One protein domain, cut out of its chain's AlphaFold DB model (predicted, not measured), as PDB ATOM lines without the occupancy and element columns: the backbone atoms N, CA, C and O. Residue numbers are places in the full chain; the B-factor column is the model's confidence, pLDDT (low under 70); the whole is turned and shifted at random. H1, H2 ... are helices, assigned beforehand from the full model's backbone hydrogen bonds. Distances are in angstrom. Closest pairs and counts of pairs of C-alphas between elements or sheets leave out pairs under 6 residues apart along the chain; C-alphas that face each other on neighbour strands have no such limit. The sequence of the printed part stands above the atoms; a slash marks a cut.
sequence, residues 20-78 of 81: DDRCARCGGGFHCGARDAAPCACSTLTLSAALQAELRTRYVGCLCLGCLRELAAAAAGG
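AT A GLANCE: This is residues 20 to 78 of the 81 residues of an uncharacterized protein of Leptothrix cholodnii (strain ATCC 51168 / LMG 8142 / SP-6) (UniProt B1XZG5). Two helices, H2 and H3, sit at a steep angle to each other towards one end of the domain, and a long looped stretch without named elements, residues 20 to 40, makes much of the other end. The four-residue H1 follows this stretch, and the longest axis runs from the loop at Ala 37 to Gly 78, just past H3. The printed part has 59 residues with three named helices in the order H1, H2, H3 and no named strand; the class is all helix, though these helices hold 27 residues, under half. The whole is compact, with a radius of gyration of the C-alphas of 11.0 A, and only just elongated, spanning 32 by 22 by 19 A.

IN THESE COORDINATES: The printed part begins at Asp 20, C-alpha at (-19.784, -12.173, -23.619). H1 is residues 41 to 44, 5.5 A from first to last C-alpha. H2 is residues 49 to 58, 14.3 A long, beginning at C-alpha 49 (-15.544, -20.155, -4.194). H3, the longest helix, is residues 65 to 77, 18.1 A long, ending at C-alpha 77 (-7.235, -33.394, -8.699).

HOW THE PARTS SIT: H1 and H3 only just touch, with 3 pairs of C-alphas within 8 A; the closest C-alphas are those of Cys 42 and Leu 65, 5.6 A apart. H3 touches H1 with residues 65 to 68 alone. H1 and H2 are apart. H2 and H3 are close but not clearly touching, their closest C-alphas, Leu 51 and Ala 75, being 7.4 A apart. They run opposite ways at a steep tilt of 60 degrees. In H2 and H3 every O i to N i+4 pair is within hydrogen-bond range; H1 is too short for such a pair, and its one O i to N i+3 pair is within range.

THE WHOLE: The C-alphas of Ala 37 and Gly 78, the two farthest apart, are 34.5 A apart. The printed part has no cut. The link from H1 to H2 is tight and that from H2 to H3 short. The mean pLDDT of the printed part is 81.9, with residues 20, 35 and 77 to 78 under 70.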
ATOM      1  N   ASP A  20     -19.080 -11.239 -24.511       63.84
ATOM      2  CA  ASP A  20     -19.784 -12.173 -23.619       63.84
ATOM      3  C   ASP A  20     -19.988 -13.541 -24.285       63.84
ATOM      4  O   ASP A  20     -20.099 -14.557 -23.602       63.84
ATOM      5  N   ASP A  21     -19.947 -13.557 -25.626       72.56
ATOM      6  CA  ASP A  21     -20.125 -14.760 -26.428       72.56
ATOM      7  C   ASP A  21     -18.809 -15.493 -26.780       72.56
ATOM      8  O   ASP A  21     -18.775 -16.392 -27.625       72.56
ATOM      9  N   ARG A  22     -17.673 -15.092 -26.187       81.75
ATOM     10  CA  ARG A  22     -16.355 -15.686 -26.469       81.75
ATOM     11  C   ARG A  22     -15.601 -16.061 -25.209       81.75
ATOM     12  O   ARG A  22     -15.430 -15.270 -24.291       81.75
ATOM     13  N   CYS A  23     -15.068 -17.277 -25.205       86.94
ATOM     14  CA  CYS A  23     -14.271 -17.779 -24.094       86.94
ATOM     15  C   CYS A  23     -12.925 -17.052 -24.020       86.94
ATOM     16  O   CYS A  23     -12.117 -17.160 -24.941       86.94
ATOM     17  N   ALA A  24     -12.630 -16.402 -22.891       84.88
ATOM     18  CA  ALA A  24     -11.345 -15.728 -22.669       84.88
ATOM     19  C   ALA A  24     -10.133 -16.687 -22.667       84.88
ATOM     20  O   ALA A  24      -8.996 -16.245 -22.809       84.88
ATOM     21  N   ARG A  25     -10.364 -18.001 -22.513       86.81
ATOM     22  CA  ARG A  25      -9.311 -19.029 -22.503       86.81
ATOM     23  C   ARG A  25      -9.036 -19.626 -23.882       86.81
ATOM     24  O   ARG A  25      -7.882 -19.714 -24.278       86.81
ATOM     25  N   CYS A  26     -10.072 -20.091 -24.581       89.38
ATOM     26  CA  CYS A  26      -9.912 -20.800 -25.858       89.38
ATOM     27  C   CYS A  26     -10.363 -19.996 -27.085       89.38
ATOM     28  O   CYS A  26     -10.147 -20.437 -28.207       89.38
ATOM     29  N   GLY A  27     -11.023 -18.850 -26.897       85.88
ATOM     30  CA  GLY A  27     -11.613 -18.060 -27.981       85.88
ATOM     31  C   GLY A  27     -12.870 -18.673 -28.609       85.88
ATOM     32  O   GLY A  27     -13.409 -18.103 -29.554       85.88
ATOM     33  N   GLY A  28     -13.346 -19.818 -28.105       83.69
ATOM     34  CA  GLY A  28     -14.540 -20.493 -28.610       83.69
ATOM     35  C   GLY A  28     -15.809 -19.665 -28.403       83.69
ATOM     36  O   GLY A  28     -15.954 -19.008 -27.370       83.69
ATOM     37  N   GLY A  29     -16.715 -19.719 -29.383       82.19
ATOM     38  CA  GLY A  29     -18.038 -19.103 -29.291       82.19
ATOM     39  C   GLY A  29     -18.911 -19.842 -28.278       82.19
ATOM     40  O   GLY A  29     -19.064 -21.060 -28.375       82.19
ATOM     41  N   PHE A  30     -19.451 -19.136 -27.294       81.38
ATOM     42  CA  PHE A  30     -20.389 -19.680 -26.318       81.38
ATOM     43  C   PHE A  30     -21.220 -18.551 -25.735       81.38
ATOM     44  O   PHE A  30     -20.669 -17.498 -25.488       81.38
ATOM     45  N   HIS A  31     -22.470 -18.797 -25.374       79.31
ATOM     46  CA  HIS A  31     -23.293 -17.768 -24.754       79.31
ATOM     47  C   HIS A  31     -23.150 -17.806 -23.222       79.31
ATOM     48  O   HIS A  31     -23.558 -18.789 -22.592       79.31
ATOM     49  N   CYS A  32     -22.534 -16.779 -22.619       77.75
ATOM     50  CA  CYS A  32     -22.355 -16.716 -21.166       77.75
ATOM     51  C   CYS A  32     -23.671 -16.458 -20.437       77.75
ATOM     52  O   CYS A  32     -23.858 -16.997 -19.358       77.75
ATOM     53  N   GLY A  33     -24.615 -15.688 -20.974       74.94
ATOM     54  CA  GLY A  33     -25.909 -15.491 -20.313       74.94
ATOM     55  C   GLY A  33     -25.822 -14.814 -18.933       74.94
ATOM     56  O   GLY A  33     -26.815 -14.728 -18.218       74.94
ATOM     57  N   ALA A  34     -24.645 -14.329 -18.510       72.19
ATOM     58  CA  ALA A  34     -24.453 -13.697 -17.200       72.19
ATOM     59  C   ALA A  34     -25.179 -12.347 -17.095       72.19
ATOM     60  O   ALA A  34     -25.407 -11.844 -15.995       72.19
ATOM     61  N   ARG A  35     -25.521 -11.761 -18.245       69.19
ATOM     62  CA  ARG A  35     -26.328 -10.544 -18.379       69.19
ATOM     63  C   ARG A  35     -27.745 -10.818 -18.885       69.19
ATOM     64  O   ARG A  35     -28.521  -9.872 -19.006       69.19
ATOM     65  N   ASP A  36     -28.077 -12.073 -19.161       72.25
ATOM     66  CA  ASP A  36     -29.366 -12.482 -19.698       72.25
ATOM     67  C   ASP A  36     -30.343 -12.867 -18.582       72.25
ATOM     68  O   ASP A  36     -29.986 -13.038 -17.416       72.25
ATOM     69  N   ALA A  37     -31.615 -13.015 -18.954       72.75
ATOM     70  CA  ALA A  37     -32.657 -13.474 -18.038       72.75
ATOM     71  C   ALA A  37     -32.473 -14.946 -17.618       72.75
ATOM     72  O   ALA A  37     -33.003 -15.361 -16.586       72.75
ATOM     73  N   ALA A  38     -31.746 -15.735 -18.416       71.19
ATOM     74  CA  ALA A  38     -31.469 -17.140 -18.149       71.19
ATOM     75  C   ALA A  38     -30.020 -17.325 -17.666       71.19
ATOM     76  O   ALA A  38     -29.101 -16.826 -18.312       71.19
ATOM     77  N   PRO A  39     -29.787 -18.068 -16.568       71.06
ATOM     78  CA  PRO A  39     -28.439 -18.300 -16.072       71.06
ATOM     79  C   PRO A  39     -27.609 -19.136 -17.057       71.06
ATOM     80  O   PRO A  39     -28.087 -20.120 -17.623       71.06
ATOM     81  N   CYS A  40     -26.333 -18.773 -17.188       77.75
ATOM     82  CA  CYS A  40     -25.305 -19.532 -17.898       77.75
ATOM     83  C   CYS A  40     -25.325 -21.029 -17.564       77.75
ATOM     84  O   CYS A  40     -25.427 -21.406 -16.393       77.75
ATOM     85  N   ALA A  41     -25.017 -21.889 -18.538       76.25
ATOM     86  CA  ALA A  41     -24.680 -23.289 -18.253       76.25
ATOM     87  C   ALA A  41     -23.472 -23.423 -17.301       76.25
ATOM     88  O   ALA A  41     -23.334 -24.420 -16.603       76.25
ATOM     89  N   CYS A  42     -22.604 -22.414 -17.234       78.69
ATOM     90  CA  CYS A  42     -21.526 -22.338 -16.257       78.69
ATOM     91  C   CYS A  42     -22.013 -22.177 -14.808       78.69
ATOM     92  O   CYS A  42     -21.339 -22.658 -13.903       78.69
ATOM     93  N   SER A  43     -23.190 -21.584 -14.581       79.19
ATOM     94  CA  SER A  43     -23.783 -21.428 -13.246       79.19
ATOM     95  C   SER A  43     -24.347 -22.735 -12.685       79.19
ATOM     96  O   SER A  43     -24.556 -22.839 -11.481       79.19
ATOM     97  N   THR A  44     -24.598 -23.739 -13.534       81.88
ATOM     98  CA  THR A  44     -25.004 -25.084 -13.084       81.88
ATOM     99  C   THR A  44     -23.804 -25.940 -12.676       81.88
ATOM    100  O   THR A  44     -23.974 -27.010 -12.091       81.88
ATOM    101  N   LEU A  45     -22.584 -25.477 -12.971       83.50
ATOM    102  CA  LEU A  45     -21.355 -26.153 -12.604       83.50
ATOM    103  C   LEU A  45     -20.965 -25.781 -11.169       83.50
ATOM    104  O   LEU A  45     -20.753 -24.612 -10.846       83.50
ATOM    105  N   THR A  46     -20.804 -26.785 -10.311       82.75
ATOM    106  CA  THR A  46     -20.324 -26.568  -8.944       82.75
ATOM    107  C   THR A  46     -18.829 -26.262  -8.961       82.75
ATOM    108  O   THR A  46     -17.999 -27.157  -9.097       82.75
ATOM    109  N   LEU A  47     -18.487 -24.984  -8.819       83.75
ATOM    110  CA  LEU A  47     -17.117 -24.507  -8.641       83.75
ATOM    111  C   LEU A  47     -16.943 -23.997  -7.209       83.75
ATOM    112  O   LEU A  47     -17.748 -23.188  -6.747       83.75
ATOM    113  N   SER A  48     -15.874 -24.407  -6.525       85.56
ATOM    114  CA  SER A  48     -15.521 -23.862  -5.208       85.56
ATOM    115  C   SER A  48     -15.300 -22.349  -5.280       85.56
ATOM    116  O   SER A  48     -14.740 -21.847  -6.255       85.56
ATOM    117  N   ALA A  49     -15.682 -21.615  -4.232       84.75
ATOM    118  CA  ALA A  49     -15.544 -20.155  -4.194       84.75
ATOM    119  C   ALA A  49     -14.093 -19.684  -4.425       84.75
ATOM    120  O   ALA A  49     -13.871 -18.717  -5.150       84.75
ATOM    121  N   ALA A  50     -13.109 -20.412  -3.883       87.62
ATOM    122  CA  ALA A  50     -11.687 -20.145  -4.106       87.62
ATOM    123  C   ALA A  50     -11.303 -20.246  -5.594       87.62
ATOM    124  O   ALA A  50     -10.672 -19.344  -6.139       87.62
ATOM    125  N   LEU A  51     -11.764 -21.301  -6.275       88.19
ATOM    126  CA  LEU A  51     -11.528 -21.500  -7.702       88.19
ATOM    127  C   LEU A  51     -12.213 -20.408  -8.534       88.19
ATOM    128  O   LEU A  51     -11.607 -19.860  -9.447       88.19
ATOM    129  N   GLN A  52     -13.449 -20.030  -8.197       86.50
ATOM    130  CA  GLN A  52     -14.135 -18.928  -8.879       86.50
ATOM    131  C   GLN A  52     -13.388 -17.597  -8.724       86.50
ATOM    132  O   GLN A  52     -13.251 -16.861  -9.701       86.50
ATOM    133  N   ALA A  53     -12.887 -17.286  -7.525       87.94
ATOM    134  CA  ALA A  53     -12.111 -16.072  -7.278       87.94
ATOM    135  C   ALA A  53     -10.795 -16.062  -8.076       87.94
ATOM    136  O   ALA A  53     -10.484 -15.070  -8.734       87.94
ATOM    137  N   GLU A  54     -10.074 -17.186  -8.094       89.81
ATOM    138  CA  GLU A  54      -8.872 -17.380  -8.915       89.81
ATOM    139  C   GLU A  54      -9.164 -17.166 -10.407       89.81
ATOM    140  O   GLU A  54      -8.446 -16.434 -11.090       89.81
ATOM    141  N   LEU A  55     -10.253 -17.753 -10.921       88.31
ATOM    142  CA  LEU A  55     -10.649 -17.590 -12.319       88.31
ATOM    143  C   LEU A  55     -10.970 -16.131 -12.652       88.31
ATOM    144  O   LEU A  55     -10.537 -15.657 -13.697       88.31
ATOM    145  N   ARG A  56     -11.679 -15.413 -11.773       84.12
ATOM    146  CA  ARG A  56     -12.010 -13.990 -11.971       84.12
ATOM    147  C   ARG A  56     -10.788 -13.074 -11.923       84.12
ATOM    148  O   ARG A  56     -10.802 -12.029 -12.562       84.12
ATOM    149  N   THR A  57      -9.754 -13.455 -11.177       88.88
ATOM    150  CA  THR A  57      -8.477 -12.728 -11.134       88.88
ATOM    151  C   THR A  57      -7.637 -12.999 -12.379       88.88
ATOM    152  O   THR A  57      -7.035 -12.079 -12.928       88.88
ATOM    153  N   ARG A  58      -7.590 -14.255 -12.846       88.81
ATOM    154  CA  ARG A  58      -6.748 -14.662 -13.984       88.81
ATOM    155  C   ARG A  58      -7.369 -14.363 -15.346       88.81
ATOM    156  O   ARG A  58      -6.638 -14.099 -16.295       88.81
ATOM    157  N   TYR A  59      -8.693 -14.432 -15.456       87.00
ATOM    158  CA  TYR A  59      -9.418 -14.257 -16.710       87.00
ATOM    159  C   TYR A  59     -10.394 -13.088 -16.604       87.00
ATOM    160  O   TYR A  59     -11.315 -13.086 -15.790       87.00
ATOM    161  N   VAL A  60     -10.218 -12.105 -17.486       78.75
ATOM    162  CA  VAL A  60     -11.125 -10.960 -17.611       78.75
ATOM    163  C   VAL A  60     -12.180 -11.295 -18.667       78.75
ATOM    164  O   VAL A  60     -12.006 -11.003 -19.848       78.75
ATOM    165  N   GLY A  61     -13.248 -11.977 -18.250       80.31
ATOM    166  CA  GLY A  61     -14.357 -12.377 -19.121       80.31
ATOM    167  C   GLY A  61     -14.984 -13.705 -18.705       80.31
ATOM    168  O   GLY A  61     -14.613 -14.293 -17.688       80.31
ATOM    169  N   CYS A  62     -15.938 -14.188 -19.498       83.88
ATOM    170  CA  CYS A  62     -16.554 -15.480 -19.246       83.88
ATOM    171  C   CYS A  62     -15.753 -16.636 -19.899       83.88
ATOM    172  O   CYS A  62     -15.051 -16.464 -20.901       83.88
ATOM    173  N   LEU A  63     -15.873 -17.844 -19.334       86.38
ATOM    174  CA  LEU A  63     -15.292 -19.074 -19.882       86.38
ATOM    175  C   LEU A  63     -16.393 -20.055 -20.289       86.38
ATOM    176  O   LEU A  63     -17.393 -20.205 -19.590       86.38
ATOM    177  N   CYS A  64     -16.175 -20.769 -21.394       88.56
ATOM    178  CA  CYS A  64     -17.112 -21.789 -21.848       88.56
ATOM    179  C   CYS A  64     -17.134 -23.008 -20.910       88.56
ATOM    180  O   CYS A  64     -16.171 -23.293 -20.188       88.56
ATOM    181  N   LEU A  65     -18.227 -23.775 -20.971       86.44
ATOM    182  CA  LEU A  65     -18.450 -24.936 -20.106       86.44
ATOM    183  C   LEU A  65     -17.321 -25.977 -20.198       86.44
ATOM    184  O   LEU A  65     -16.924 -26.524 -19.175       86.44
ATOM    185  N   GLY A  66     -16.773 -26.228 -21.393       88.19
ATOM    186  CA  GLY A  66     -15.658 -27.166 -21.578       88.19
ATOM    187  C   GLY A  66     -14.418 -26.745 -20.789       88.19
ATOM    188  O   GLY A  66     -13.939 -27.493 -19.939       88.19
ATOM    189  N   CYS A  67     -13.976 -25.498 -20.979       90.25
ATOM    190  CA  CYS A  67     -12.834 -24.948 -20.258       90.25
ATOM    191  C   CYS A  67     -13.049 -24.925 -18.741       90.25
ATOM    192  O   CYS A  67     -12.107 -25.184 -17.995       90.25
ATOM    193  N   LEU A  68     -14.267 -24.620 -18.280       88.06
ATOM    194  CA  LEU A  68     -14.596 -24.642 -16.855       88.06
ATOM    195  C   LEU A  68     -14.556 -26.053 -16.273       88.06
ATOM    196  O   LEU A  68     -14.017 -26.228 -15.187       88.06
ATOM    197  N   ARG A  69     -15.069 -27.062 -16.988       88.88
ATOM    198  CA  ARG A  69     -15.006 -28.466 -16.551       88.88
ATOM    199  C   ARG A  69     -13.569 -28.952 -16.423       88.88
ATOM    200  O   ARG A  69     -13.249 -29.615 -15.445       88.88
ATOM    201  N   GLU A  70     -12.705 -28.593 -17.369       90.06
ATOM    202  CA  GLU A  70     -11.280 -28.920 -17.293       90.06
ATOM    203  C   GLU A  70     -10.599 -28.246 -16.096       90.06
ATOM    204  O   GLU A  70      -9.840 -28.897 -15.387       90.06
ATOM    205  N   LEU A  71     -10.889 -26.964 -15.833       88.19
ATOM    206  CA  LEU A  71     -10.337 -26.249 -14.673       88.19
ATOM    207  C   LEU A  71     -10.864 -26.811 -13.353       88.19
ATOM    208  O   LEU A  71     -10.096 -26.955 -12.409       88.19
ATOM    209  N   ALA A  72     -12.150 -27.154 -13.292       87.62
ATOM    210  CA  ALA A  72     -12.760 -27.799 -12.137       87.62
ATOM    211  C   ALA A  72     -12.122 -29.162 -11.860       87.62
ATOM    212  O   ALA A  72     -11.777 -29.454 -10.721       87.62
ATOM    213  N   ALA A  73     -11.916 -29.974 -12.901       87.25
ATOM    214  CA  ALA A  73     -11.249 -31.266 -12.781       87.25
ATOM    215  C   ALA A  73      -9.782 -31.110 -12.349       87.25
ATOM    216  O   ALA A  73      -9.331 -31.823 -11.457       87.25
ATOM    217  N   ALA A  74      -9.057 -30.144 -12.923       86.31
ATOM    218  CA  ALA A  74      -7.675 -29.850 -12.549       86.31
ATOM    219  C   ALA A  74      -7.553 -29.357 -11.097       86.31
ATOM    220  O   ALA A  74      -6.627 -29.749 -10.399       86.31
ATOM    221  N   ALA A  75      -8.498 -28.542 -10.624       82.56
ATOM    222  CA  ALA A  75      -8.535 -28.055  -9.247       82.56
ATOM    223  C   ALA A  75      -9.023 -29.109  -8.238       82.56
ATOM    224  O   ALA A  75      -8.662 -29.045  -7.072       82.56
ATOM    225  N   ALA A  76      -9.847 -30.068  -8.665       74.56
ATOM    226  CA  ALA A  76     -10.279 -31.181  -7.821       74.56
ATOM    227  C   ALA A  76      -9.199 -32.268  -7.682       74.56
ATOM    228  O   ALA A  76      -9.146 -32.946  -6.661       74.56
ATOM    229  N   GLY A  77      -8.357 -32.448  -8.707       69.25
ATOM    230  CA  GLY A  77      -7.235 -33.394  -8.699       69.25
ATOM    231  C   GLY A  77      -5.901 -32.799  -8.239       69.25
ATOM    232  O   GLY A  77      -4.962 -33.550  -7.995       69.25
ATOM    233  N   GLY A  78      -5.800 -31.471  -8.142       53.97
ATOM    234  CA  GLY A  78      -4.657 -30.764  -7.574       53.97
ATOM    235  C   GLY A  78      -4.969 -30.377  -6.139       53.97
ATOM    236  O   GLY A  78      -5.755 -29.463  -5.917       53.97
TER     237      GLY A  78